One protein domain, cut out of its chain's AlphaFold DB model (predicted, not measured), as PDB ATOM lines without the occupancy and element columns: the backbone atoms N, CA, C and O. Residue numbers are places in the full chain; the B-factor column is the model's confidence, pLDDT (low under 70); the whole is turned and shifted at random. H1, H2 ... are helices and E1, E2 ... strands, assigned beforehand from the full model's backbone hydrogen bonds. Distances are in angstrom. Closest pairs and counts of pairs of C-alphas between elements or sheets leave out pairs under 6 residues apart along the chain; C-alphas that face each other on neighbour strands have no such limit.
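What this domain is: This is residues 578 to 591, 615 to 625 and 719 to 865 of the 984 residues of the protein "Predicted protein" of Micromonas pusilla (strain CCMP1545) (UniProt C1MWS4). A strongly twisted sheet of four strands forms the middle of a three-layer body, with H2 and H3 over one face and H5 and H7 over the other. Small helices H8 and H9 pack on H7, H6 packs across H5, and the free end of H3, residues 755 to 760, sticks out. The 172 printed residues hold nine named helices and four strands, in the order H1 H2 E1 E2 H3 H4 E3 H5 H6 H7 E4 H8 H9, class mixed, helices and strands. The sheet, order E3 E2 E1 E4, is mixed; the whole is compact, with a radius of gyration of the C-alphas of 16.3 A and spans of 48 by 42 by 31 A.

Where its parts are: The strands are E3, residues 786 to 796, 29.4 A long; E2, 741 to 750, 29.8 A; E1, 722 to 729, 20.7 A; and E4, 845 to 848. C-alpha 722 is at (262.163, 349.121, 125.748). H3, residues 755 to 772, is 26.2 A long and H2, 615 to 625, 15.1 A. The others are H1, 587 to 591; H4, 778 to 782; H5, 802 to 811; H6, 824 to 832; H7, 834 to 843; H8, 852 to 855; and H9, 858 to 861, ending at C-alpha 861 (239.853, 354.715, 131.881).

How they stand to each other: E3 and E2 are parallel, with N 745 and O 790 2.9 A apart. E2, H3 H4, E3 make a strand-helix-strand unit, two parallel neighbours joined through helices, with a right-handed crossover. E1 and E2 form a hairpin, N 726 to O 746 2.9 A; E1 and E4 are antiparallel, N 727 to O 845 2.8 A. H7 lies over E2 and E1 at a height over the sheet of 9.4 A, on the opposite face from H2. H2 touches H3, residues 768 to 772 alone, closest C-alphas Ala 625 and Leu 768, 6.3 A; it touches H4, Ala 617 and Trp 782, 6.3 A. H5 touches H6, Ala 803 and Val 828, 4.6 A. The hub H7 touches H1, Ala 587 and Glu 843, 5.3 A; H8, Ala 841 and Pro 853, 4.2 A; and H9, Phe 838 and Ala 860, 5.2 A. Every O i to N i+4 pair is within hydrogen-bond range in H2 to H7; H1 has 0 of 1, with 1 of 2 O i to N i+3 pairs; H8 and H9 are too short.

The domain as a whole: The C-alphas of Glu 776 and Pro 822, the two farthest apart, are 48.8 A apart. Residues 592 to 614 and 626 to 718 are not printed, with gaps of 10.2 A and 16.0 A between C-alphas. The links E1 to E2 and H5 to H6 are long. Mean pLDDT of the printed part is 75.2; 38 residues are under 70, among them 729 to 741 and 815 to 823.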
ATOM      1  N   HIS A 578     229.891 357.645 132.832       75.69
ATOM      2  CA  HIS A 578     230.280 356.695 131.790       75.69
ATOM      3  C   HIS A 578     231.189 355.577 132.328       75.69
ATOM      4  O   HIS A 578     231.838 354.870 131.547       75.69
ATOM      5  N   GLY A 579     231.270 355.435 133.653       73.69
ATOM      6  CA  GLY A 579     232.069 354.436 134.348       73.69
ATOM      7  C   GLY A 579     233.578 354.640 134.215       73.69
ATOM      8  O   GLY A 579     234.322 353.683 134.396       73.69
ATOM      9  N   ARG A 580     234.072 355.832 133.858       81.38
ATOM     10  CA  ARG A 580     235.511 356.104 133.673       81.38
ATOM     11  C   ARG A 580     236.101 356.736 134.920       81.38
ATOM     12  O   ARG A 580     235.478 357.596 135.531       81.38
ATOM     13  N   VAL A 581     237.340 356.387 135.263       80.19
ATOM     14  CA  VAL A 581     238.062 357.055 136.357       80.19
ATOM     15  C   VAL A 581     238.208 358.546 136.058       80.19
ATOM     16  O   VAL A 581     238.772 358.938 135.031       80.19
ATOM     17  N   VAL A 582     237.708 359.362 136.989       78.00
ATOM     18  CA  VAL A 582     237.720 360.826 136.939       78.00
ATOM     19  C   VAL A 582     239.158 361.340 136.812       78.00
ATOM     20  O   VAL A 582     240.062 360.872 137.507       78.00
ATOM     21  N   ALA A 583     239.379 362.317 135.927       72.75
ATOM     22  CA  ALA A 583     240.715 362.748 135.513       72.75
ATOM     23  C   ALA A 583     241.605 363.221 136.679       72.75
ATOM     24  O   ALA A 583     242.811 362.974 136.673       72.75
ATOM     25  N   GLU A 584     241.028 363.859 137.700       71.94
ATOM     26  CA  GLU A 584     241.726 364.285 138.920       71.94
ATOM     27  C   GLU A 584     242.267 363.116 139.753       71.94
ATOM     28  O   GLU A 584     243.265 363.302 140.451       71.94
ATOM     29  N   ASP A 585     241.642 361.939 139.669       70.38
ATOM     30  CA  ASP A 585     242.009 360.728 140.411       70.38
ATOM     31  C   ASP A 585     242.895 359.770 139.572       70.38
ATOM     32  O   ASP A 585     243.358 358.750 140.085       70.38
ATOM     33  N   CYS A 586     243.185 360.096 138.302       72.38
ATOM     34  CA  CYS A 586     244.146 359.367 137.463       72.38
ATOM     35  C   CYS A 586     245.601 359.717 137.807       72.38
ATOM     36  O   CYS A 586     245.949 360.891 137.955       72.38
ATOM     37  N   ALA A 587     246.499 358.729 137.792       67.31
ATOM     38  CA  ALA A 587     247.925 358.919 138.090       67.31
ATOM     39  C   ALA A 587     248.628 359.955 137.179       67.31
ATOM     40  O   ALA A 587     249.518 360.684 137.624       67.31
ATOM     41  N   ALA A 588     248.170 360.107 135.932       56.69
ATOM     42  CA  ALA A 588     248.654 361.125 135.001       56.69
ATOM     43  C   ALA A 588     248.437 362.581 135.478       56.69
ATOM     44  O   ALA A 588     249.155 363.480 135.030       56.69
ATOM     45  N   SER A 589     247.476 362.835 136.376       55.19
ATOM     46  CA  SER A 589     247.198 364.173 136.920       55.19
ATOM     47  C   SER A 589     248.218 364.607 137.983       55.19
ATOM     48  O   SER A 589     248.471 365.804 138.146       55.19
ATOM     49  N   ALA A 590     248.852 363.645 138.664       51.34
ATOM     50  CA  ALA A 590     249.811 363.894 139.738       51.34
ATOM     51  C   ALA A 590     251.093 364.575 139.227       51.34
ATOM     52  O   ALA A 590     251.555 365.541 139.838       51.34
ATOM     53  N   GLN A 591     251.596 364.164 138.052       49.56
ATOM     54  CA  GLN A 591     252.713 364.834 137.360       49.56
ATOM     55  C   GLN A 591     252.447 366.329 137.105       49.56
ATOM     56  O   GLN A 591     253.365 367.143 137.148       49.56
ATOM     57  N   TRP A 615     259.148 359.184 144.064       74.69
ATOM     58  CA  TRP A 615     259.540 359.412 142.676       74.69
ATOM     59  C   TRP A 615     260.973 358.922 142.404       74.69
ATOM     60  O   TRP A 615     261.182 358.116 141.505       74.69
ATOM     61  N   ALA A 616     261.939 359.254 143.264       75.25
ATOM     62  CA  ALA A 616     263.303 358.730 143.164       75.25
ATOM     63  C   ALA A 616     263.364 357.187 143.270       75.25
ATOM     64  O   ALA A 616     264.123 356.538 142.550       75.25
ATOM     65  N   ALA A 617     262.524 356.571 144.111       77.88
ATOM     66  CA  ALA A 617     262.409 355.113 144.211       77.88
ATOM     67  C   ALA A 617     261.789 354.459 142.958       77.88
ATOM     68  O   ALA A 617     262.104 353.304 142.656       77.88
ATOM     69  N   THR A 618     260.913 355.168 142.236       78.00
ATOM     70  CA  THR A 618     260.319 354.704 140.968       78.00
ATOM     71  C   THR A 618     261.247 354.920 139.779       78.00
ATOM     72  O   THR A 618     261.334 354.030 138.934       78.00
ATOM     73  N   GLU A 619     261.994 356.025 139.749       78.38
ATOM     74  CA  GLU A 619     263.087 356.255 138.797       78.38
ATOM     75  C   GLU A 619     264.169 355.175 138.951       78.38
ATOM     76  O   GLU A 619     264.459 354.478 137.986       78.38
ATOM     77  N   ASP A 620     264.666 354.911 140.165       78.06
ATOM     78  CA  ASP A 620     265.672 353.865 140.430       78.06
ATOM     79  C   ASP A 620     265.165 352.441 140.102       78.06
ATOM     80  O   ASP A 620     265.914 351.611 139.587       78.06
ATOM     81  N   ALA A 621     263.876 352.147 140.326       80.75
ATOM     82  CA  ALA A 621     263.269 350.888 139.874       80.75
ATOM     83  C   ALA A 621     263.200 350.792 138.337       80.75
ATOM     84  O   ALA A 621     263.446 349.722 137.766       80.75
ATOM     85  N   GLY A 622     262.874 351.901 137.666       79.81
ATOM     86  CA  GLY A 622     262.828 352.002 136.210       79.81
ATOM     87  C   GLY A 622     264.208 351.874 135.567       79.81
ATOM     88  O   GLY A 622     264.362 351.144 134.592       79.81
ATOM     89  N   ASP A 623     265.225 352.473 136.174       78.81
ATOM     90  CA  ASP A 623     266.634 352.368 135.801       78.81
ATOM     91  C   ASP A 623     267.127 350.918 135.818       78.81
ATOM     92  O   ASP A 623     267.760 350.442 134.871       78.81
ATOM     93  N   ILE A 624     266.802 350.174 136.879       79.75
ATOM     94  CA  ILE A 624     267.135 348.748 136.982       79.75
ATOM     95  C   ILE A 624     266.403 347.954 135.888       79.75
ATOM     96  O   ILE A 624     266.997 347.052 135.291       79.75
ATOM     97  N   ALA A 625     265.149 348.297 135.573       80.50
ATOM     98  CA  ALA A 625     264.415 347.673 134.473       80.50
ATOM     99  C   ALA A 625     265.061 347.962 133.104       80.50
ATOM    100  O   ALA A 625     265.292 347.023 132.340       80.50
ATOM    101  N   ALA A 719     267.324 349.690 118.185       37.97
ATOM    102  CA  ALA A 719     268.446 349.745 119.132       37.97
ATOM    103  C   ALA A 719     268.010 349.683 120.614       37.97
ATOM    104  O   ALA A 719     268.812 349.337 121.479       37.97
ATOM    105  N   GLY A 720     266.747 349.999 120.925       53.34
ATOM    106  CA  GLY A 720     266.188 349.896 122.275       53.34
ATOM    107  C   GLY A 720     265.059 348.874 122.343       53.34
ATOM    108  O   GLY A 720     264.017 349.075 121.728       53.34
ATOM    109  N   ARG A 721     265.210 347.809 123.147       71.12
ATOM    110  CA  ARG A 721     264.143 346.805 123.359       71.12
ATOM    111  C   ARG A 721     262.939 347.393 124.112       71.12
ATOM    112  O   ARG A 721     261.825 346.888 123.985       71.12
ATOM    113  N   VAL A 722     263.164 348.448 124.902       79.56
ATOM    114  CA  VAL A 722     262.163 349.121 125.748       79.56
ATOM    115  C   VAL A 722     261.540 350.337 125.050       79.56
ATOM    116  O   VAL A 722     262.230 351.313 124.768       79.56
ATOM    117  N   ILE A 723     260.215 350.310 124.872       84.25
ATOM    118  CA  ILE A 723     259.385 351.427 124.382       84.25
ATOM    119  C   ILE A 723     259.170 352.463 125.492       84.25
ATOM    120  O   ILE A 723     259.228 353.668 125.257       84.25
ATOM    121  N   GLY A 724     258.886 351.994 126.709       82.75
ATOM    122  CA  GLY A 724     258.606 352.858 127.850       82.75
ATOM    123  C   GLY A 724     258.523 352.101 129.171       82.75
ATOM    124  O   GLY A 724     258.287 350.891 129.208       82.75
ATOM    125  N   VAL A 725     258.712 352.841 130.259       83.25
ATOM    126  CA  VAL A 725     258.639 352.365 131.638       83.25
ATOM    127  C   VAL A 725     257.681 353.271 132.401       83.25
ATOM    128  O   VAL A 725     257.839 354.491 132.421       83.25
ATOM    129  N   TYR A 726     256.684 352.667 133.036       84.50
ATOM    130  CA  TYR A 726     255.599 353.371 133.709       84.50
ATOM    131  C   TYR A 726     255.486 352.860 135.142       84.50
ATOM    132  O   TYR A 726     255.453 351.653 135.369       84.50
ATOM    133  N   ALA A 727     255.416 353.757 136.117       78.44
ATOM    134  CA  ALA A 727     255.256 353.400 137.519       78.44
ATOM    135  C   ALA A 727     253.793 353.516 137.944       78.44
ATOM    136  O   ALA A 727     253.120 354.483 137.603       78.44
ATOM    137  N   ARG A 728     253.314 352.572 138.752       77.88
ATOM    138  CA  ARG A 728     252.090 352.713 139.556       77.88
ATOM    139  C   ARG A 728     252.440 352.497 141.029       77.88
ATOM    140  O   ARG A 728     253.379 351.768 141.348       77.88
ATOM    141  N   GLY A 729     251.666 353.083 141.937       67.75
ATOM    142  CA  GLY A 729     251.918 352.963 143.374       67.75
ATOM    143  C   GLY A 729     250.658 352.812 144.204       67.75
ATOM    144  O   GLY A 729     249.623 353.398 143.897       67.75
ATOM    145  N   SER A 730     250.766 352.093 145.321       59.31
ATOM    146  CA  SER A 730     249.805 352.200 146.424       59.31
ATOM    147  C   SER A 730     250.113 353.471 147.229       59.31
ATOM    148  O   SER A 730     250.728 353.458 148.299       59.31
ATOM    149  N   VAL A 731     249.722 354.612 146.655       50.81
ATOM    150  CA  VAL A 731     249.907 355.943 147.247       50.81
ATOM    151  C   VAL A 731     248.836 356.140 148.328       50.81
ATOM    152  O   VAL A 731     247.659 356.389 148.050       50.81
ATOM    153  N   ALA A 732     249.216 355.938 149.587       34.94
ATOM    154  CA  ALA A 732     248.272 355.773 150.680       34.94
ATOM    155  C   ALA A 732     247.571 357.088 151.047       34.94
ATOM    156  O   ALA A 732     248.159 357.992 151.638       34.94
ATOM    157  N   ARG A 733     246.271 357.158 150.728       40.56
ATOM    158  CA  ARG A 733     245.427 358.372 150.770       40.56
ATOM    159  C   ARG A 733     245.821 359.458 149.751       40.56
ATOM    160  O   ARG A 733     245.370 360.589 149.875       40.56
ATOM    161  N   GLY A 734     246.600 359.101 148.726       47.09
ATOM    162  CA  GLY A 734     247.187 360.044 147.764       47.09
ATOM    163  C   GLY A 734     248.578 360.560 148.159       47.09
ATOM    164  O   GLY A 734     249.127 361.402 147.459       47.09
ATOM    165  N   GLU A 735     249.162 360.042 149.245       49.94
ATOM    166  CA  GLU A 735     250.477 360.437 149.769       49.94
ATOM    167  C   GLU A 735     251.380 359.204 149.941       49.94
ATOM    168  O   GLU A 735     250.926 358.143 150.377       49.94
ATOM    169  N   ALA A 736     252.662 359.305 149.582       54.84
ATOM    170  CA  ALA A 736     253.600 358.199 149.764       54.84
ATOM    171  C   ALA A 736     253.864 357.966 151.261       54.84
ATOM    172  O   ALA A 736     254.099 358.915 152.009       54.84
ATOM    173  N   ARG A 737     253.824 356.705 151.716       55.97
ATOM    174  CA  ARG A 737     254.003 356.364 153.136       55.97
ATOM    175  C   ARG A 737     255.106 355.344 153.354       55.97
ATOM    176  O   ARG A 737     255.013 354.214 152.877       55.97
ATOM    177  N   ALA A 738     256.079 355.749 154.165       61.78
ATOM    178  CA  ALA A 738     257.211 354.939 154.580       61.78
ATOM    179  C   ALA A 738     256.789 353.573 155.151       61.78
ATOM    180  O   ALA A 738     255.958 353.498 156.060       61.78
ATOM    181  N   GLY A 739     257.344 352.497 154.585       61.22
ATOM    182  CA  GLY A 739     257.074 351.108 154.965       61.22
ATOM    183  C   GLY A 739     255.638 350.638 154.706       61.22
ATOM    184  O   GLY A 739     255.181 349.703 155.365       61.22
ATOM    185  N   VAL A 740     254.897 351.322 153.824       63.28
ATOM    186  CA  VAL A 740     253.502 350.986 153.480       63.28
ATOM    187  C   VAL A 740     253.247 351.044 151.978       63.28
ATOM    188  O   VAL A 740     252.576 350.158 151.456       63.28
ATOM    189  N   SER A 741     253.745 352.069 151.285       67.25
ATOM    190  CA  SER A 741     253.558 352.191 149.836       67.25
ATOM    191  C   SER A 741     254.327 351.114 149.072       67.25
ATOM    192  O   SER A 741     255.364 350.632 149.517       67.25
ATOM    193  N   ASP A 742     253.829 350.749 147.898       75.81
ATOM    194  CA  ASP A 742     254.486 349.852 146.947       75.81
ATOM    195  C   ASP A 742     254.881 350.622 145.680       75.81
ATOM    196  O   ASP A 742     254.320 351.682 145.380       75.81
ATOM    197  N   VAL A 743     255.835 350.068 144.929       77.38
ATOM    198  CA  VAL A 743     256.336 350.603 143.654       77.38
ATOM    199  C   VAL A 743     256.240 349.510 142.590       77.38
ATOM    200  O   VAL A 743     257.138 348.690 142.454       77.38
ATOM    201  N   ASP A 744     255.151 349.463 141.828       81.50
ATOM    202  CA  ASP A 744     255.036 348.502 140.727       81.50
ATOM    203  C   ASP A 744     255.417 349.178 139.403       81.50
ATOM    204  O   ASP A 744     254.980 350.293 139.112       81.50
ATOM    205  N   VAL A 745     256.179 348.481 138.562       83.25
ATOM    206  CA  VAL A 745     256.627 348.983 137.259       83.25
ATOM    207  C   VAL A 745     255.970 348.190 136.127       83.25
ATOM    208  O   VAL A 745     255.948 346.958 136.131       83.25
ATOM    209  N   VAL A 746     255.444 348.899 135.131       87.06
ATOM    210  CA  VAL A 746     254.986 348.353 133.853       87.06
ATOM    211  C   VAL A 746     256.024 348.705 132.793       87.06
ATOM    212  O   VAL A 746     256.252 349.878 132.508       87.06
ATOM    213  N   VAL A 747     256.663 347.693 132.213       87.62
ATOM    214  CA  VAL A 747     257.633 347.855 131.123       87.62
ATOM    215  C   VAL A 747     256.962 347.458 129.817       87.62
ATOM    216  O   VAL A 747     256.456 346.341 129.703       87.62
ATOM    217  N   VAL A 748     256.963 348.357 128.836       88.06
ATOM    218  CA  VAL A 748     256.447 348.085 127.491       88.06
ATOM    219  C   VAL A 748     257.634 347.912 126.543       88.06
ATOM    220  O   VAL A 748     258.524 348.761 126.501       88.06
ATOM    221  N   LEU A 749     257.667 346.797 125.815       85.75
ATOM    222  CA  LEU A 749     258.770 346.361 124.954       85.75
ATOM    223  C   LEU A 749     258.321 346.192 123.500       85.75
ATOM    224  O   LEU A 749     257.148 345.904 123.247       85.75
ATOM    225  N   TRP A 750     259.267 346.257 122.564       82.38
ATOM    226  CA  TRP A 750     259.056 345.699 121.228       82.38
ATOM    227  C   TRP A 750     258.968 344.168 121.312       82.38
ATOM    228  O   TRP A 750     259.779 343.510 121.969       82.38
ATOM    229  N   GLY A 751     257.937 343.601 120.686       71.50
ATOM    230  CA  GLY A 751     257.721 342.162 120.601       71.50
ATOM    231  C   GLY A 751     258.579 341.539 119.506       71.50
ATOM    232  O   GLY A 751     258.495 341.947 118.352       71.50
ATOM    233  N   HIS A 752     259.363 340.525 119.855       63.66
ATOM    234  CA  HIS A 752     260.079 339.692 118.895       63.66
ATOM    235  C   HIS A 752     259.587 338.255 119.077       63.66
ATOM    236  O   HIS A 752     259.665 337.698 120.172       63.66
ATOM    237  N   GLU A 753     258.972 337.701 118.032       57.84
ATOM    238  CA  GLU A 753     258.253 336.425 118.087       57.84
ATOM    239  C   GLU A 753     259.163 335.266 117.663       57.84
ATOM    240  O   GLU A 753     259.002 334.660 116.605       57.84
ATOM    241  N   SER A 754     260.139 334.950 118.516       66.50
ATOM    242  CA  SER A 754     260.899 333.700 118.447       66.50
ATOM    243  C   SER A 754     260.783 332.921 119.762       66.50
ATOM    244  O   SER A 754     260.519 333.488 120.825       66.50
ATOM    245  N   ALA A 755     260.985 331.602 119.713       64.94
ATOM    246  CA  ALA A 755     261.010 330.783 120.928       64.94
ATOM    247  C   ALA A 755     262.144 331.217 121.882       64.94
ATOM    248  O   ALA A 755     261.959 331.232 123.101       64.94
ATOM    249  N   ASP A 756     263.281 331.639 121.321       66.06
ATOM    250  CA  ASP A 756     264.436 332.133 122.071       66.06
ATOM    251  C   ASP A 756     264.135 333.470 122.768       66.06
ATOM    252  O   ASP A 756     264.506 333.657 123.928       66.06
ATOM    253  N   ASP A 757     263.378 334.368 122.127       68.06
ATOM    254  CA  ASP A 757     262.933 335.631 122.729       68.06
ATOM    255  C   ASP A 757     262.037 335.422 123.950       68.06
ATOM    256  O   ASP A 757     262.182 336.131 124.947       68.06
ATOM    257  N   VAL A 758     261.141 334.431 123.913       69.88
ATOM    258  CA  VAL A 758     260.273 334.083 125.052       69.88
ATOM    259  C   VAL A 758     261.104 333.559 126.227       69.88
ATOM    260  O   VAL A 758     260.883 333.956 127.379       69.88
ATOM    261  N   VAL A 759     262.096 332.703 125.954       74.81
ATOM    262  CA  VAL A 759     263.025 332.184 126.971       74.81
ATOM    263  C   VAL A 759     263.879 333.312 127.557       74.81
ATOM    264  O   VAL A 759     264.024 333.397 128.784       74.81
ATOM    265  N   GLU A 760     264.390 334.212 126.716       76.94
ATOM    266  CA  GLU A 760     265.190 335.357 127.148       76.94
ATOM    267  C   GLU A 760     264.365 336.346 127.973       76.94
ATOM    268  O   GLU A 760     264.801 336.772 129.042       76.94
ATOM    269  N   LEU A 761     263.133 336.646 127.562       77.00
ATOM    270  CA  LEU A 761     262.229 337.514 128.314       77.00
ATOM    271  C   LEU A 761     261.913 336.927 129.701       77.00
ATOM    272  O   LEU A 761     261.928 337.637 130.713       77.00
ATOM    273  N   ALA A 762     261.704 335.609 129.781       77.81
ATOM    274  CA  ALA A 762     261.535 334.897 131.045       77.81
ATOM    275  C   ALA A 762     262.819 334.876 131.902       77.81
ATOM    276  O   ALA A 762     262.738 334.783 133.133       77.81
ATOM    277  N   ARG A 763     264.011 334.959 131.293       80.19
ATOM    278  CA  ARG A 763     265.298 335.126 131.989       80.19
ATOM    279  C   ARG A 763     265.445 336.551 132.529       80.19
ATOM    280  O   ARG A 763     265.639 336.714 133.734       80.19
ATOM    281  N   GLN A 764     265.253 337.569 131.691       82.94
ATOM    282  CA  GLN A 764     265.318 338.988 132.057       82.94
ATOM    283  C   GLN A 764     264.315 339.337 133.171       82.94
ATOM    284  O   GLN A 764     264.703 339.927 134.179       82.94
ATOM    285  N   LYS A 765     263.060 338.864 133.091       81.81
ATOM    286  CA  LYS A 765     262.050 339.053 134.152       81.81
ATOM    287  C   LYS A 765     262.479 338.454 135.501       81.81
ATOM    288  O   LYS A 765     262.251 339.065 136.547       81.81
ATOM    289  N   ARG A 766     263.133 337.283 135.501       81.88
ATOM    290  CA  ARG A 766     263.698 336.663 136.718       81.88
ATOM    291  C   ARG A 766     264.872 337.476 137.274       81.88
ATOM    292  O   ARG A 766     264.916 337.713 138.482       81.88
ATOM    293  N   THR A 767     265.772 337.951 136.412       84.19
ATOM    294  CA  THR A 767     266.897 338.824 136.790       84.19
ATOM    295  C   THR A 767     266.414 340.132 137.418       84.19
ATOM    296  O   THR A 767     266.874 340.490 138.500       84.19
ATOM    297  N   LEU A 768     265.445 340.808 136.798       83.44
ATOM    298  CA  LEU A 768     264.883 342.061 137.305       83.44
ATOM    299  C   LEU A 768     264.216 341.877 138.673       83.44
ATOM    300  O   LEU A 768     264.515 342.618 139.608       83.44
ATOM    301  N   LYS A 769     263.390 340.835 138.836       82.81
ATOM    302  CA  LYS A 769     262.762 340.527 140.130       82.81
ATOM    303  C   LYS A 769     263.799 340.258 141.227       82.81
ATOM    304  O   LYS A 769     263.600 340.685 142.364       82.81
ATOM    305  N   LYS A 770     264.914 339.593 140.898       83.94
ATOM    306  CA  LYS A 770     266.035 339.365 141.827       83.94
ATOM    307  C   LYS A 770     266.711 340.679 142.243       83.94
ATOM    308  O   LYS A 770     266.959 340.852 143.431       83.94
ATOM    309  N   ARG A 771     266.963 341.594 141.297       83.75
ATOM    310  CA  ARG A 771     267.564 342.918 141.552       83.75
ATOM    311  C   ARG A 771     266.676 343.814 142.422       83.75
ATOM    312  O   ARG A 771     267.110 344.278 143.473       83.75
ATOM    313  N   LEU A 772     265.397 343.961 142.068       81.56
ATOM    314  CA  LEU A 772     264.434 344.745 142.857       81.56
ATOM    315  C   LEU A 772     264.234 344.186 144.277       81.56
ATOM    316  O   LEU A 772     264.044 344.945 145.222       81.56
ATOM    317  N   SER A 773     264.348 342.867 144.456       78.50
ATOM    318  CA  SER A 773     264.287 342.219 145.777       78.50
ATOM    319  C   SER A 773     265.618 342.255 146.551       78.50
ATOM    320  O   SER A 773     265.686 341.739 147.668       78.50
ATOM    321  N   SER A 774     266.693 342.809 145.977       79.19
ATOM    322  CA  SER A 774     268.021 342.811 146.593       79.19
ATOM    323  C   SER A 774     268.140 343.865 147.693       79.19
ATOM    324  O   SER A 774     267.876 345.050 147.478       79.19
ATOM    325  N   LYS A 775     268.638 343.441 148.861       72.81
ATOM    326  CA  LYS A 775     269.043 344.340 149.954       72.81
ATOM    327  C   LYS A 775     270.308 345.150 149.644       72.81
ATOM    328  O   LYS A 775     270.634 346.041 150.416       72.81
ATOM    329  N   GLU A 776     271.005 344.847 148.553       71.75
ATOM    330  CA  GLU A 776     272.231 345.541 148.133       71.75
ATOM    331  C   GLU A 776     271.956 346.617 147.066       71.75
ATOM    332  O   GLU A 776     272.749 347.538 146.918       71.75
ATOM    333  N   GLU A 777     270.825 346.536 146.348       75.44
ATOM    334  CA  GLU A 777     270.453 347.489 145.289       75.44
ATOM    335  C   GLU A 777     269.224 348.330 145.680       75.44
ATOM    336  O   GLU A 777     269.365 349.389 146.291       75.44
ATOM    337  N   TRP A 778     268.013 347.900 145.306       82.25
ATOM    338  CA  TRP A 778     266.795 348.714 145.429       82.25
ATOM    339  C   TRP A 778     266.163 348.624 146.821       82.25
ATOM    340  O   TRP A 778     266.009 349.635 147.501       82.25
ATOM    341  N   HIS A 779     265.860 347.411 147.298       76.31
ATOM    342  CA  HIS A 779     265.217 347.207 148.603       76.31
ATOM    343  C   HIS A 779     266.143 347.610 149.769       76.31
ATOM    344  O   HIS A 779     265.669 347.927 150.861       76.31
ATOM    345  N   GLY A 780     267.461 347.633 149.557       78.12
ATOM    346  CA  GLY A 780     268.415 348.210 150.509       78.12
ATOM    347  C   GLY A 780     268.207 349.708 150.712       78.12
ATOM    348  O   GLY A 780     268.018 350.159 151.840       78.12
ATOM    349  N   ARG A 781     268.193 350.465 149.607       78.69
ATOM    350  CA  ARG A 781     268.035 351.927 149.606       78.69
ATOM    351  C   ARG A 781     266.615 352.352 149.987       78.69
ATOM    352  O   ARG A 781     266.438 353.158 150.896       78.69
ATOM    353  N   TRP A 782     265.599 351.756 149.364       82.31
ATOM    354  CA  TRP A 782     264.207 352.211 149.457       82.31
ATOM    355  C   TRP A 782     263.309 351.381 150.373       82.31
ATOM    356  O   TRP A 782     262.152 351.744 150.547       82.31
ATOM    357  N   GLY A 783     263.799 350.312 151.014       72.94
ATOM    358  CA  GLY A 783     262.972 349.439 151.868       72.94
ATOM    359  C   GLY A 783     262.393 350.105 153.127       72.94
ATOM    360  O   GLY A 783     261.519 349.540 153.779       72.94
ATOM    361  N   HIS A 784     262.866 351.305 153.477       72.88
ATOM    362  CA  HIS A 784     262.256 352.158 154.501       72.88
ATOM    363  C   HIS A 784     261.041 352.936 153.964       72.88
ATOM    364  O   HIS A 784     260.164 353.317 154.736       72.88
ATOM    365  N   LEU A 785     260.979 353.165 152.649       68.81
ATOM    366  CA  LEU A 785     259.938 353.922 151.968       68.81
ATOM    367  C   LEU A 785     258.890 353.005 151.327       68.81
ATOM    368  O   LEU A 785     257.701 353.163 151.596       68.81
ATOM    369  N   ALA A 786     259.335 352.036 150.527       70.62
ATOM    370  CA  ALA A 786     258.486 351.133 149.766       70.62
ATOM    371  C   ALA A 786     258.614 349.674 150.244       70.62
ATOM    372  O   ALA A 786     259.715 349.148 150.401       70.62
ATOM    373  N   THR A 787     257.479 349.007 150.458       68.62
ATOM    374  CA  THR A 787     257.403 347.660 151.059       68.62
ATOM    375  C   THR A 787     257.809 346.546 150.089       68.62
ATOM    376  O   THR A 787     258.245 345.474 150.510       68.62
ATOM    377  N   LYS A 788     257.626 346.774 148.784       73.06
ATOM    378  CA  LYS A 788     257.996 345.875 147.680       73.06
ATOM    379  C   LYS A 788     257.977 346.633 146.348       73.06
ATOM    380  O   LYS A 788     257.349 347.690 146.239       73.06
ATOM    381  N   ALA A 789     258.579 346.017 145.334       76.94
ATOM    382  CA  ALA A 789     258.358 346.357 143.936       76.94
ATOM    383  C   ALA A 789     258.026 345.111 143.102       76.94
ATOM    384  O   ALA A 789     258.663 344.066 143.266       76.94
ATOM    385  N   ASP A 790     257.027 345.212 142.223       78.31
ATOM    386  CA  ASP A 790     256.633 344.155 141.279       78.31
ATOM    387  C   ASP A 790     256.721 344.646 139.826       78.31
ATOM    388  O   ASP A 790     256.725 345.850 139.569       78.31
ATOM    389  N   VAL A 791     256.804 343.722 138.862       79.19
ATOM    390  CA  VAL A 791     256.992 344.069 137.443       79.19
ATOM    391  C   VAL A 791     256.010 343.352 136.524       79.19
ATOM    392  O   VAL A 791     256.017 342.121 136.390       79.19
ATOM    393  N   ARG A 792     255.228 344.153 135.798       86.31
ATOM    394  CA  ARG A 792     254.432 343.732 134.640       86.31
ATOM    395  C   ARG A 792     255.216 344.078 133.370       86.31
ATOM    396  O   ARG A 792     255.757 345.170 133.253       86.31
ATOM    397  N   VAL A 793     255.295 343.140 132.433       86.00
ATOM    398  CA  VAL A 793     255.942 343.347 131.128       86.00
ATOM    399  C   VAL A 793     254.884 343.147 130.056       86.00
ATOM    400  O   VAL A 793     254.116 342.190 130.150       86.00
ATOM    401  N   VAL A 794     254.837 344.049 129.081       87.06
ATOM    402  CA  VAL A 794     253.903 344.020 127.953       87.06
ATOM    403  C   VAL A 794     254.706 344.178 126.666       87.06
ATOM    404  O   VAL A 794     255.605 345.011 126.597       87.06
ATOM    405  N   THR A 795     254.407 343.381 125.651       85.88
ATOM    406  CA  THR A 795     255.076 343.414 124.343       85.88
ATOM    407  C   THR A 795     254.128 343.964 123.288       85.88
ATOM    408  O   THR A 795     252.975 343.544 123.231       85.88
ATOM    409  N   VAL A 796     254.608 344.863 122.430       84.31
ATOM    410  CA  VAL A 796     253.858 345.383 121.277       84.31
ATOM    411  C   VAL A 796     254.654 345.092 120.001       84.31
ATOM    412  O   VAL A 796     255.855 345.364 119.992       84.31
ATOM    413  N   PRO A 797     254.043 344.558 118.925       82.62
ATOM    414  CA  PRO A 797     254.777 344.269 117.695       82.62
ATOM    415  C   PRO A 797     255.440 345.533 117.112       82.62
ATOM    416  O   PRO A 797     254.808 346.596 117.131       82.62
ATOM    417  N   PRO A 798     256.679 345.445 116.595       79.25
ATOM    418  CA  PRO A 798     257.400 346.575 116.013       79.25
ATOM    419  C   PRO A 798     256.739 347.092 114.722       79.25
ATOM    420  O   PRO A 798     255.867 346.432 114.143       79.25
ATOM    421  N   PRO A 799     257.143 348.279 114.227       78.81
ATOM    422  CA  PRO A 799     256.847 348.697 112.858       78.81
ATOM    423  C   PRO A 799     257.201 347.588 111.839       78.81
ATOM    424  O   PRO A 799     258.171 346.862 112.053       78.81
ATOM    425  N   PRO A 800     256.427 347.412 110.751       74.44
ATOM    426  CA  PRO A 800     255.337 348.267 110.273       74.44
ATOM    427  C   PRO A 800     253.956 347.962 110.887       74.44
ATOM    428  O   PRO A 800     252.950 348.474 110.390       74.44
ATOM    429  N   HIS A 801     253.855 347.151 111.951       81.38
ATOM    430  CA  HIS A 801     252.565 346.862 112.590       81.38
ATOM    431  C   HIS A 801     251.850 348.168 113.008       81.38
ATOM    432  O   HIS A 801     252.523 349.084 113.497       81.38
ATOM    433  N   PRO A 802     250.514 348.314 112.861       81.75
ATOM    434  CA  PRO A 802     249.825 349.577 113.148       81.75
ATOM    435  C   PRO A 802     250.053 350.108 114.567       81.75
ATOM    436  O   PRO A 802     250.355 351.288 114.729       81.75
ATOM    437  N   ALA A 803     249.994 349.236 115.581       81.56
ATOM    438  CA  ALA A 803     250.271 349.617 116.969       81.56
ATOM    439  C   ALA A 803     251.737 350.031 117.184       81.56
ATOM    440  O   ALA A 803     252.003 351.002 117.891       81.56
ATOM    441  N   GLY A 804     252.686 349.345 116.536       82.19
ATOM    442  CA  GLY A 804     254.104 349.672 116.664       82.19
ATOM    443  C   GLY A 804     254.483 350.960 115.948       82.19
ATOM    444  O   GLY A 804     255.196 351.790 116.497       82.19
ATOM    445  N   THR A 805     253.905 351.191 114.771       81.81
ATOM    446  CA  THR A 805     254.019 352.456 114.031       81.81
ATOM    447  C   THR A 805     253.462 353.626 114.847       81.81
ATOM    448  O   THR A 805     254.073 354.691 114.895       81.81
ATOM    449  N   ALA A 806     252.322 353.430 115.518       81.88
ATOM    450  CA  ALA A 806     251.700 354.451 116.356       81.88
ATOM    451  C   ALA A 806     252.552 354.797 117.593       81.88
ATOM    452  O   ALA A 806     252.696 355.975 117.933       81.88
ATOM    453  N   LEU A 807     253.169 353.793 118.230       80.62
ATOM    454  CA  LEU A 807     254.111 353.993 119.338       80.62
ATOM    455  C   LEU A 807     255.452 354.591 118.884       80.62
ATOM    456  O   LEU A 807     256.002 355.426 119.595       80.62
ATOM    457  N   ALA A 808     255.951 354.252 117.695       79.62
ATOM    458  CA  ALA A 808     257.138 354.887 117.118       79.62
ATOM    459  C   ALA A 808     256.905 356.388 116.851       79.62
ATOM    460  O   ALA A 808     257.730 357.221 117.223       79.62
ATOM    461  N   ALA A 809     255.741 356.752 116.300       75.06
ATOM    462  CA  ALA A 809     255.336 358.150 116.150       75.06
ATOM    463  C   ALA A 809     255.123 358.850 117.512       75.06
ATOM    464  O   ALA A 809     255.497 360.010 117.675       75.06
ATOM    465  N   ALA A 810     254.611 358.135 118.522       74.69
ATOM    466  CA  ALA A 810     254.502 358.639 119.893       74.69
ATOM    467  C   ALA A 810     255.873 358.944 120.529       74.69
ATOM    468  O   ALA A 810     256.025 359.988 121.159       74.69
ATOM    469  N   ILE A 811     256.876 358.078 120.325       77.19
ATOM    470  CA  ILE A 811     258.274 358.310 120.735       77.19
ATOM    471  C   ILE A 811     258.852 359.546 120.024       77.19
ATOM    472  O   ILE A 811     259.534 360.349 120.654       77.19
ATOM    473  N   ALA A 812     258.524 359.748 118.745       74.56
ATOM    474  CA  ALA A 812     258.904 360.941 117.981       74.56
ATOM    475  C   ALA A 812     258.148 362.230 118.390       74.56
ATOM    476  O   ALA A 812     258.399 363.295 117.825       74.56
ATOM    477  N   GLY A 813     257.242 362.160 119.375       70.19
ATOM    478  CA  GLY A 813     256.506 363.304 119.921       70.19
ATOM    479  C   GLY A 813     255.131 363.565 119.295       70.19
ATOM    480  O   GLY A 813     254.489 364.554 119.652       70.19
ATOM    481  N   GLU A 814     254.634 362.707 118.398       73.81
ATOM    482  CA  GLU A 814     253.300 362.854 117.803       73.81
ATOM    483  C   GLU A 814     252.196 362.260 118.705       73.81
ATOM    484  O   GLU A 814     252.182 361.047 118.947       73.81
ATOM    485  N   PRO A 815     251.203 363.050 119.168       69.38
ATOM    486  CA  PRO A 815     250.119 362.537 120.006       69.38
ATOM    487  C   PRO A 815     249.294 361.453 119.301       69.38
ATOM    488  O   PRO A 815     248.740 361.714 118.235       69.38
ATOM    489  N   LEU A 816     249.119 360.280 119.931       69.75
ATOM    490  CA  LEU A 816     248.294 359.170 119.406       69.75
ATOM    491  C   LEU A 816     246.878 359.614 118.991       69.75
ATOM    492  O   LEU A 816     246.319 359.090 118.033       69.75
ATOM    493  N   SER A 817     246.316 360.608 119.685       64.31
ATOM    494  CA  SER A 817     245.003 361.209 119.410       64.31
ATOM    495  C   SER A 817     244.947 362.130 118.183       64.31
ATOM    496  O   SER A 817     243.860 362.545 117.791       64.31
ATOM    497  N   ARG A 818     246.094 362.478 117.583       63.06
ATOM    498  CA  ARG A 818     246.213 363.351 116.399       63.06
ATOM    499  C   ARG A 818     246.811 362.649 115.175       63.06
ATOM    500  O   ARG A 818     246.853 363.249 114.103       63.06
ATOM    501  N   GLN A 819     247.270 361.406 115.316       67.69
ATOM    502  CA  GLN A 819     247.829 360.627 114.209       67.69
ATOM    503  C   GLN A 819     246.719 360.266 113.206       67.69
ATOM    504  O   GLN A 819     245.707 359.670 113.562       67.69
ATOM    505  N   SER A 820     246.908 360.617 111.933       50.34
ATOM    506  CA  SER A 820     245.859 360.635 110.895       50.34
ATOM    507  C   SER A 820     245.425 359.267 110.344       50.34
ATOM    508  O   SER A 820     244.621 359.206 109.413       50.34
ATOM    509  N   LYS A 821     245.935 358.156 110.893       55.00
ATOM    510  CA  LYS A 821     245.489 356.800 110.537       55.00
ATOM    511  C   LYS A 821     244.267 356.433 111.388       55.00
ATOM    512  O   LYS A 821     244.334 356.597 112.606       55.00
ATOM    513  N   PRO A 822     243.190 355.871 110.804       51.09
ATOM    514  CA  PRO A 822     241.837 355.893 111.378       51.09
ATOM    515  C   PRO A 822     241.614 355.100 112.678       51.09
ATOM    516  O   PRO A 822     240.475 354.998 113.111       51.09
ATOM    517  N   ASN A 823     242.653 354.522 113.294       63.94
ATOM    518  CA  ASN A 823     242.544 353.808 114.569       63.94
ATOM    519  C   ASN A 823     243.875 353.679 115.347       63.94
ATOM    520  O   ASN A 823     244.042 352.726 116.096       63.94
ATOM    521  N   ALA A 824     244.835 354.610 115.221       72.06
ATOM    522  CA  ALA A 824     246.163 354.482 115.859       72.06
ATOM    523  C   ALA A 824     246.106 354.162 117.375       72.06
ATOM    524  O   ALA A 824     246.690 353.179 117.837       72.06
ATOM    525  N   ALA A 825     245.324 354.931 118.140       73.75
ATOM    526  CA  ALA A 825     245.099 354.693 119.569       73.75
ATOM    527  C   ALA A 825     244.318 353.391 119.863       73.75
ATOM    528  O   ALA A 825     244.563 352.738 120.880       73.75
ATOM    529  N   ALA A 826     243.408 352.984 118.972       79.12
ATOM    530  CA  ALA A 826     242.642 351.745 119.106       79.12
ATOM    531  C   ALA A 826     243.495 350.502 118.803       79.12
ATOM    532  O   ALA A 826     243.381 349.509 119.511       79.12
ATOM    533  N   SER A 827     244.411 350.559 117.829       82.44
ATOM    534  CA  SER A 827     245.386 349.492 117.569       82.44
ATOM    535  C   SER A 827     246.320 349.279 118.760       82.44
ATOM    536  O   SER A 827     246.590 348.139 119.124       82.44
ATOM    537  N   VAL A 828     246.778 350.360 119.403       83.56
ATOM    538  CA  VAL A 828     247.561 350.270 120.648       83.56
ATOM    539  C   VAL A 828     246.719 349.665 121.777       83.56
ATOM    540  O   VAL A 828     247.169 348.723 122.419       83.56
ATOM    541  N   THR A 829     245.481 350.132 121.969       84.06
ATOM    542  CA  THR A 829     244.538 349.588 122.968       84.06
ATOM    543  C   THR A 829     244.291 348.085 122.775       84.06
ATOM    544  O   THR A 829     244.377 347.318 123.731       84.06
ATOM    545  N   LEU A 830     244.060 347.649 121.533       84.75
ATOM    546  CA  LEU A 830     243.829 346.248 121.181       84.75
ATOM    547  C   LEU A 830     245.058 345.370 121.467       84.75
ATOM    548  O   LEU A 830     244.915 344.301 122.050       84.75
ATOM    549  N   CYS A 831     246.267 345.826 121.112       86.75
ATOM    550  CA  CYS A 831     247.504 345.084 121.387       86.75
ATOM    551  C   CYS A 831     247.854 345.007 122.876       86.75
ATOM    552  O   CYS A 831     248.413 344.008 123.321       86.75
ATOM    553  N   LEU A 832     247.565 346.056 123.648       87.19
ATOM    554  CA  LEU A 832     247.786 346.053 125.093       87.19
ATOM    555  C   LEU A 832     246.731 345.197 125.818       87.19
ATOM    556  O   LEU A 832     247.037 344.605 126.854       87.19
ATOM    557  N   GLY A 833     245.507 345.124 125.289       87.25
ATOM    558  CA  GLY A 833     244.350 344.520 125.948       87.25
ATOM    559  C   GLY A 833     243.763 345.425 127.038       87.25
ATOM    560  O   GLY A 833     244.435 346.323 127.559       87.25
ATOM    561  N   GLU A 834     242.502 345.194 127.398       84.00
ATOM    562  CA  GLU A 834     241.723 346.067 128.296       84.00
ATOM    563  C   GLU A 834     242.388 346.247 129.670       84.00
ATOM    564  O   GLU A 834     242.593 347.367 130.137       84.00
ATOM    565  N   GLU A 835     242.835 345.144 130.278       83.94
ATOM    566  CA  GLU A 835     243.539 345.113 131.565       83.94
ATOM    567  C   GLU A 835     244.752 346.052 131.631       83.94
ATOM    568  O   GLU A 835     244.919 346.777 132.618       83.94
ATOM    569  N   ASN A 836     245.637 345.987 130.628       87.56
ATOM    570  CA  ASN A 836     246.877 346.763 130.603       87.56
ATOM    571  C   ASN A 836     246.606 348.197 130.170       87.56
ATOM    572  O   ASN A 836     247.203 349.112 130.728       87.56
ATOM    573  N   THR A 837     245.686 348.387 129.224       89.31
ATOM    574  CA  THR A 837     245.254 349.708 128.767       89.31
ATOM    575  C   THR A 837     244.675 350.521 129.925       89.31
ATOM    576  O   THR A 837     245.095 351.659 130.118       89.31
ATOM    577  N   PHE A 838     243.834 349.918 130.774       86.69
ATOM    578  CA  PHE A 838     243.334 350.561 131.993       86.69
ATOM    579  C   PHE A 838     244.436 350.892 133.001       86.69
ATOM    580  O   PHE A 838     244.520 352.023 133.478       86.69
ATOM    581  N   VAL A 839     245.311 349.928 133.313       84.62
ATOM    582  CA  VAL A 839     246.419 350.159 134.259       84.62
ATOM    583  C   VAL A 839     247.301 351.312 133.769       84.62
ATOM    584  O   VAL A 839     247.625 352.203 134.548       84.62
ATOM    585  N   LEU A 840     247.620 351.352 132.474       84.94
ATOM    586  CA  LEU A 840     248.423 352.416 131.877       84.94
ATOM    587  C   LEU A 840     247.680 353.765 131.841       84.94
ATOM    588  O   LEU A 840     248.289 354.781 132.147       84.94
ATOM    589  N   ALA A 841     246.383 353.804 131.520       84.50
ATOM    590  CA  ALA A 841     245.622 355.052 131.378       84.50
ATOM    591  C   ALA A 841     245.156 355.693 132.700       84.50
ATOM    592  O   ALA A 841     244.944 356.911 132.738       84.50
ATOM    593  N   ALA A 842     244.955 354.890 133.754       80.44
ATOM    594  CA  ALA A 842     244.383 355.332 135.030       80.44
ATOM    595  C   ALA A 842     245.345 355.185 136.227       80.44
ATOM    596  O   ALA A 842     245.407 356.092 137.060       80.44
ATOM    597  N   GLU A 843     246.108 354.087 136.321       79.94
ATOM    598  CA  GLU A 843     246.947 353.777 137.496       79.94
ATOM    599  C   GLU A 843     248.424 354.195 137.358       79.94
ATOM    600  O   GLU A 843     249.125 354.273 138.369       79.94
ATOM    601  N   CYS A 844     248.915 354.439 136.139       81.19
ATOM    602  CA  CYS A 844     250.334 354.685 135.870       81.19
ATOM    603  C   CYS A 844     250.713 356.160 135.646       81.19
ATOM    604  O   CYS A 844     249.998 356.934 135.010       81.19
ATOM    605  N   ALA A 845     251.920 356.508 136.092       78.88
ATOM    606  CA  ALA A 845     252.678 357.690 135.699       78.88
ATOM    607  C   ALA A 845     253.892 357.277 134.843       78.88
ATOM    608  O   ALA A 845     254.443 356.186 135.002       78.88
ATOM    609  N   THR A 846     254.318 358.150 133.936       79.44
ATOM    610  CA  THR A 846     255.407 357.876 132.985       79.44
ATOM    611  C   THR A 846     256.769 358.136 133.629       79.44
ATOM    612  O   THR A 846     257.019 359.257 134.066       79.44
ATOM    613  N   VAL A 847     257.637 357.117 133.680       76.94
ATOM    614  CA  VAL A 847     259.027 357.224 134.173       76.94
ATOM    615  C   VAL A 847     259.999 357.390 133.002       76.94
ATOM    616  O   VAL A 847     260.879 358.241 133.042       76.94
ATOM    617  N   TYR A 848     259.813 356.614 131.932       77.81
ATOM    618  CA  TYR A 848     260.618 356.672 130.710       77.81
ATOM    619  C   TYR A 848     259.751 356.380 129.476       77.81
ATOM    620  O   TYR A 848     258.833 355.562 129.544       77.81
ATOM    621  N   GLY A 849     260.075 356.991 128.335       75.44
ATOM    622  CA  GLY A 849     259.339 356.824 127.078       75.44
ATOM    623  C   GLY A 849     258.192 357.834 126.891       75.44
ATOM    624  O   GLY A 849     258.136 358.842 127.599       75.44
ATOM    625  N   PRO A 850     257.297 357.611 125.909       75.62
ATOM    626  CA  PRO A 850     256.189 358.519 125.619       75.62
ATOM    627  C   PRO A 850     255.161 358.518 126.756       75.62
ATOM    628  O   PRO A 850     254.982 357.516 127.442       75.62
ATOM    629  N   ASP A 851     254.429 359.620 126.931       75.69
ATOM    630  CA  ASP A 851     253.449 359.786 128.015       75.69
ATOM    631  C   ASP A 851     252.113 359.073 127.731       75.69
ATOM    632  O   ASP A 851     251.030 359.667 127.676       75.69
ATOM    633  N   LEU A 852     252.206 357.758 127.532       79.12
ATOM    634  CA  LEU A 852     251.114 356.864 127.168       79.12
ATOM    635  C   LEU A 852     249.857 357.009 128.063       79.12
ATOM    636  O   LEU A 852     248.765 357.049 127.491       79.12
ATOM    637  N   PRO A 853     249.945 357.211 129.399       80.81
ATOM    638  CA  PRO A 853     248.784 357.495 130.253       80.81
ATOM    639  C   PRO A 853     247.936 358.705 129.816       80.81
ATOM    640  O   PRO A 853     246.709 358.691 129.963       80.81
ATOM    641  N   LYS A 854     248.564 359.755 129.259       77.75
ATOM    642  CA  LYS A 854     247.864 360.935 128.710       77.75
ATOM    643  C   LYS A 854     247.470 360.769 127.240       77.75
ATOM    644  O   LYS A 854     246.545 361.442 126.791       77.75
ATOM    645  N   MET A 855     248.155 359.900 126.497       79.06
ATOM    646  CA  MET A 855     247.946 359.699 125.055       79.06
ATOM    647  C   MET A 855     246.874 358.642 124.729       79.06
ATOM    648  O   MET A 855     246.346 358.646 123.617       79.06
ATOM    649  N   LEU A 856     246.538 357.759 125.677       82.75
ATOM    650  CA  LEU A 856     245.443 356.788 125.565       82.75
ATOM    651  C   LEU A 856     244.050 357.468 125.598       82.75
ATOM    652  O   LEU A 856     243.886 358.518 126.230       82.75
ATOM    653  N   PRO A 857     243.034 356.890 124.922       80.94
ATOM    654  CA  PRO A 857     241.696 357.480 124.814       80.94
ATOM    655  C   PRO A 857     240.955 357.482 126.160       80.94
ATOM    656  O   PRO A 857     241.253 356.686 127.043       80.94
ATOM    657  N   ALA A 858     239.936 358.333 126.325       80.06
ATOM    658  CA  ALA A 858     239.175 358.402 127.581       80.06
ATOM    659  C   ALA A 858     238.472 357.077 127.950       80.06
ATOM    660  O   ALA A 858     238.371 356.752 129.129       80.06
ATOM    661  N   SER A 859     238.061 356.280 126.956       80.31
ATOM    662  CA  SER A 859     237.517 354.926 127.145       80.31
ATOM    663  C   SER A 859     238.510 353.944 127.775       80.31
ATOM    664  O   SER A 859     238.089 353.001 128.432       80.31
ATOM    665  N   ALA A 860     239.821 354.189 127.668       84.62
ATOM    666  CA  ALA A 860     240.833 353.395 128.363       84.62
ATOM    667  C   ALA A 860     240.736 353.505 129.895       84.62
ATOM    668  O   ALA A 860     241.358 352.717 130.594       84.62
ATOM    669  N   ARG A 861     239.995 354.484 130.434       84.12
ATOM    670  CA  ARG A 861     239.853 354.715 131.881       84.12
ATOM    671  C   ARG A 861     238.616 354.055 132.489       84.12
ATOM    672  O   ARG A 861     238.393 354.231 133.683       84.12
ATOM    673  N   THR A 862     237.835 353.302 131.717       84.25
ATOM    674  CA  THR A 862     236.753 352.458 132.245       84.25
ATOM    675  C   THR A 862     237.354 351.211 132.914       84.25
ATOM    676  O   THR A 862     238.113 350.498 132.252       84.25
ATOM    677  N   PRO A 863     237.082 350.927 134.203       80.94
ATOM    678  CA  PRO A 863     237.566 349.716 134.855       80.94
ATOM    679  C   PRO A 863     236.968 348.457 134.210       80.94
ATOM    680  O   PRO A 863     235.745 348.341 134.151       80.94
ATOM    681  N   PRO A 864     237.788 347.488 133.762       81.44
ATOM    682  CA  PRO A 864     237.272 346.206 133.295       81.44
ATOM    683  C   PRO A 864     236.820 345.339 134.478       81.44
ATOM    684  O   PRO A 864     237.410 345.413 135.562       81.44
ATOM    685  N   LEU A 865     235.838 344.463 134.245       82.31
ATOM    686  CA  LEU A 865     235.530 343.340 135.136       82.31
ATOM    687  C   LEU A 865     236.688 342.328 135.060       82.31
ATOM    688  O   LEU A 865     237.118 341.962 133.967       82.31
TER     689      LEU A 865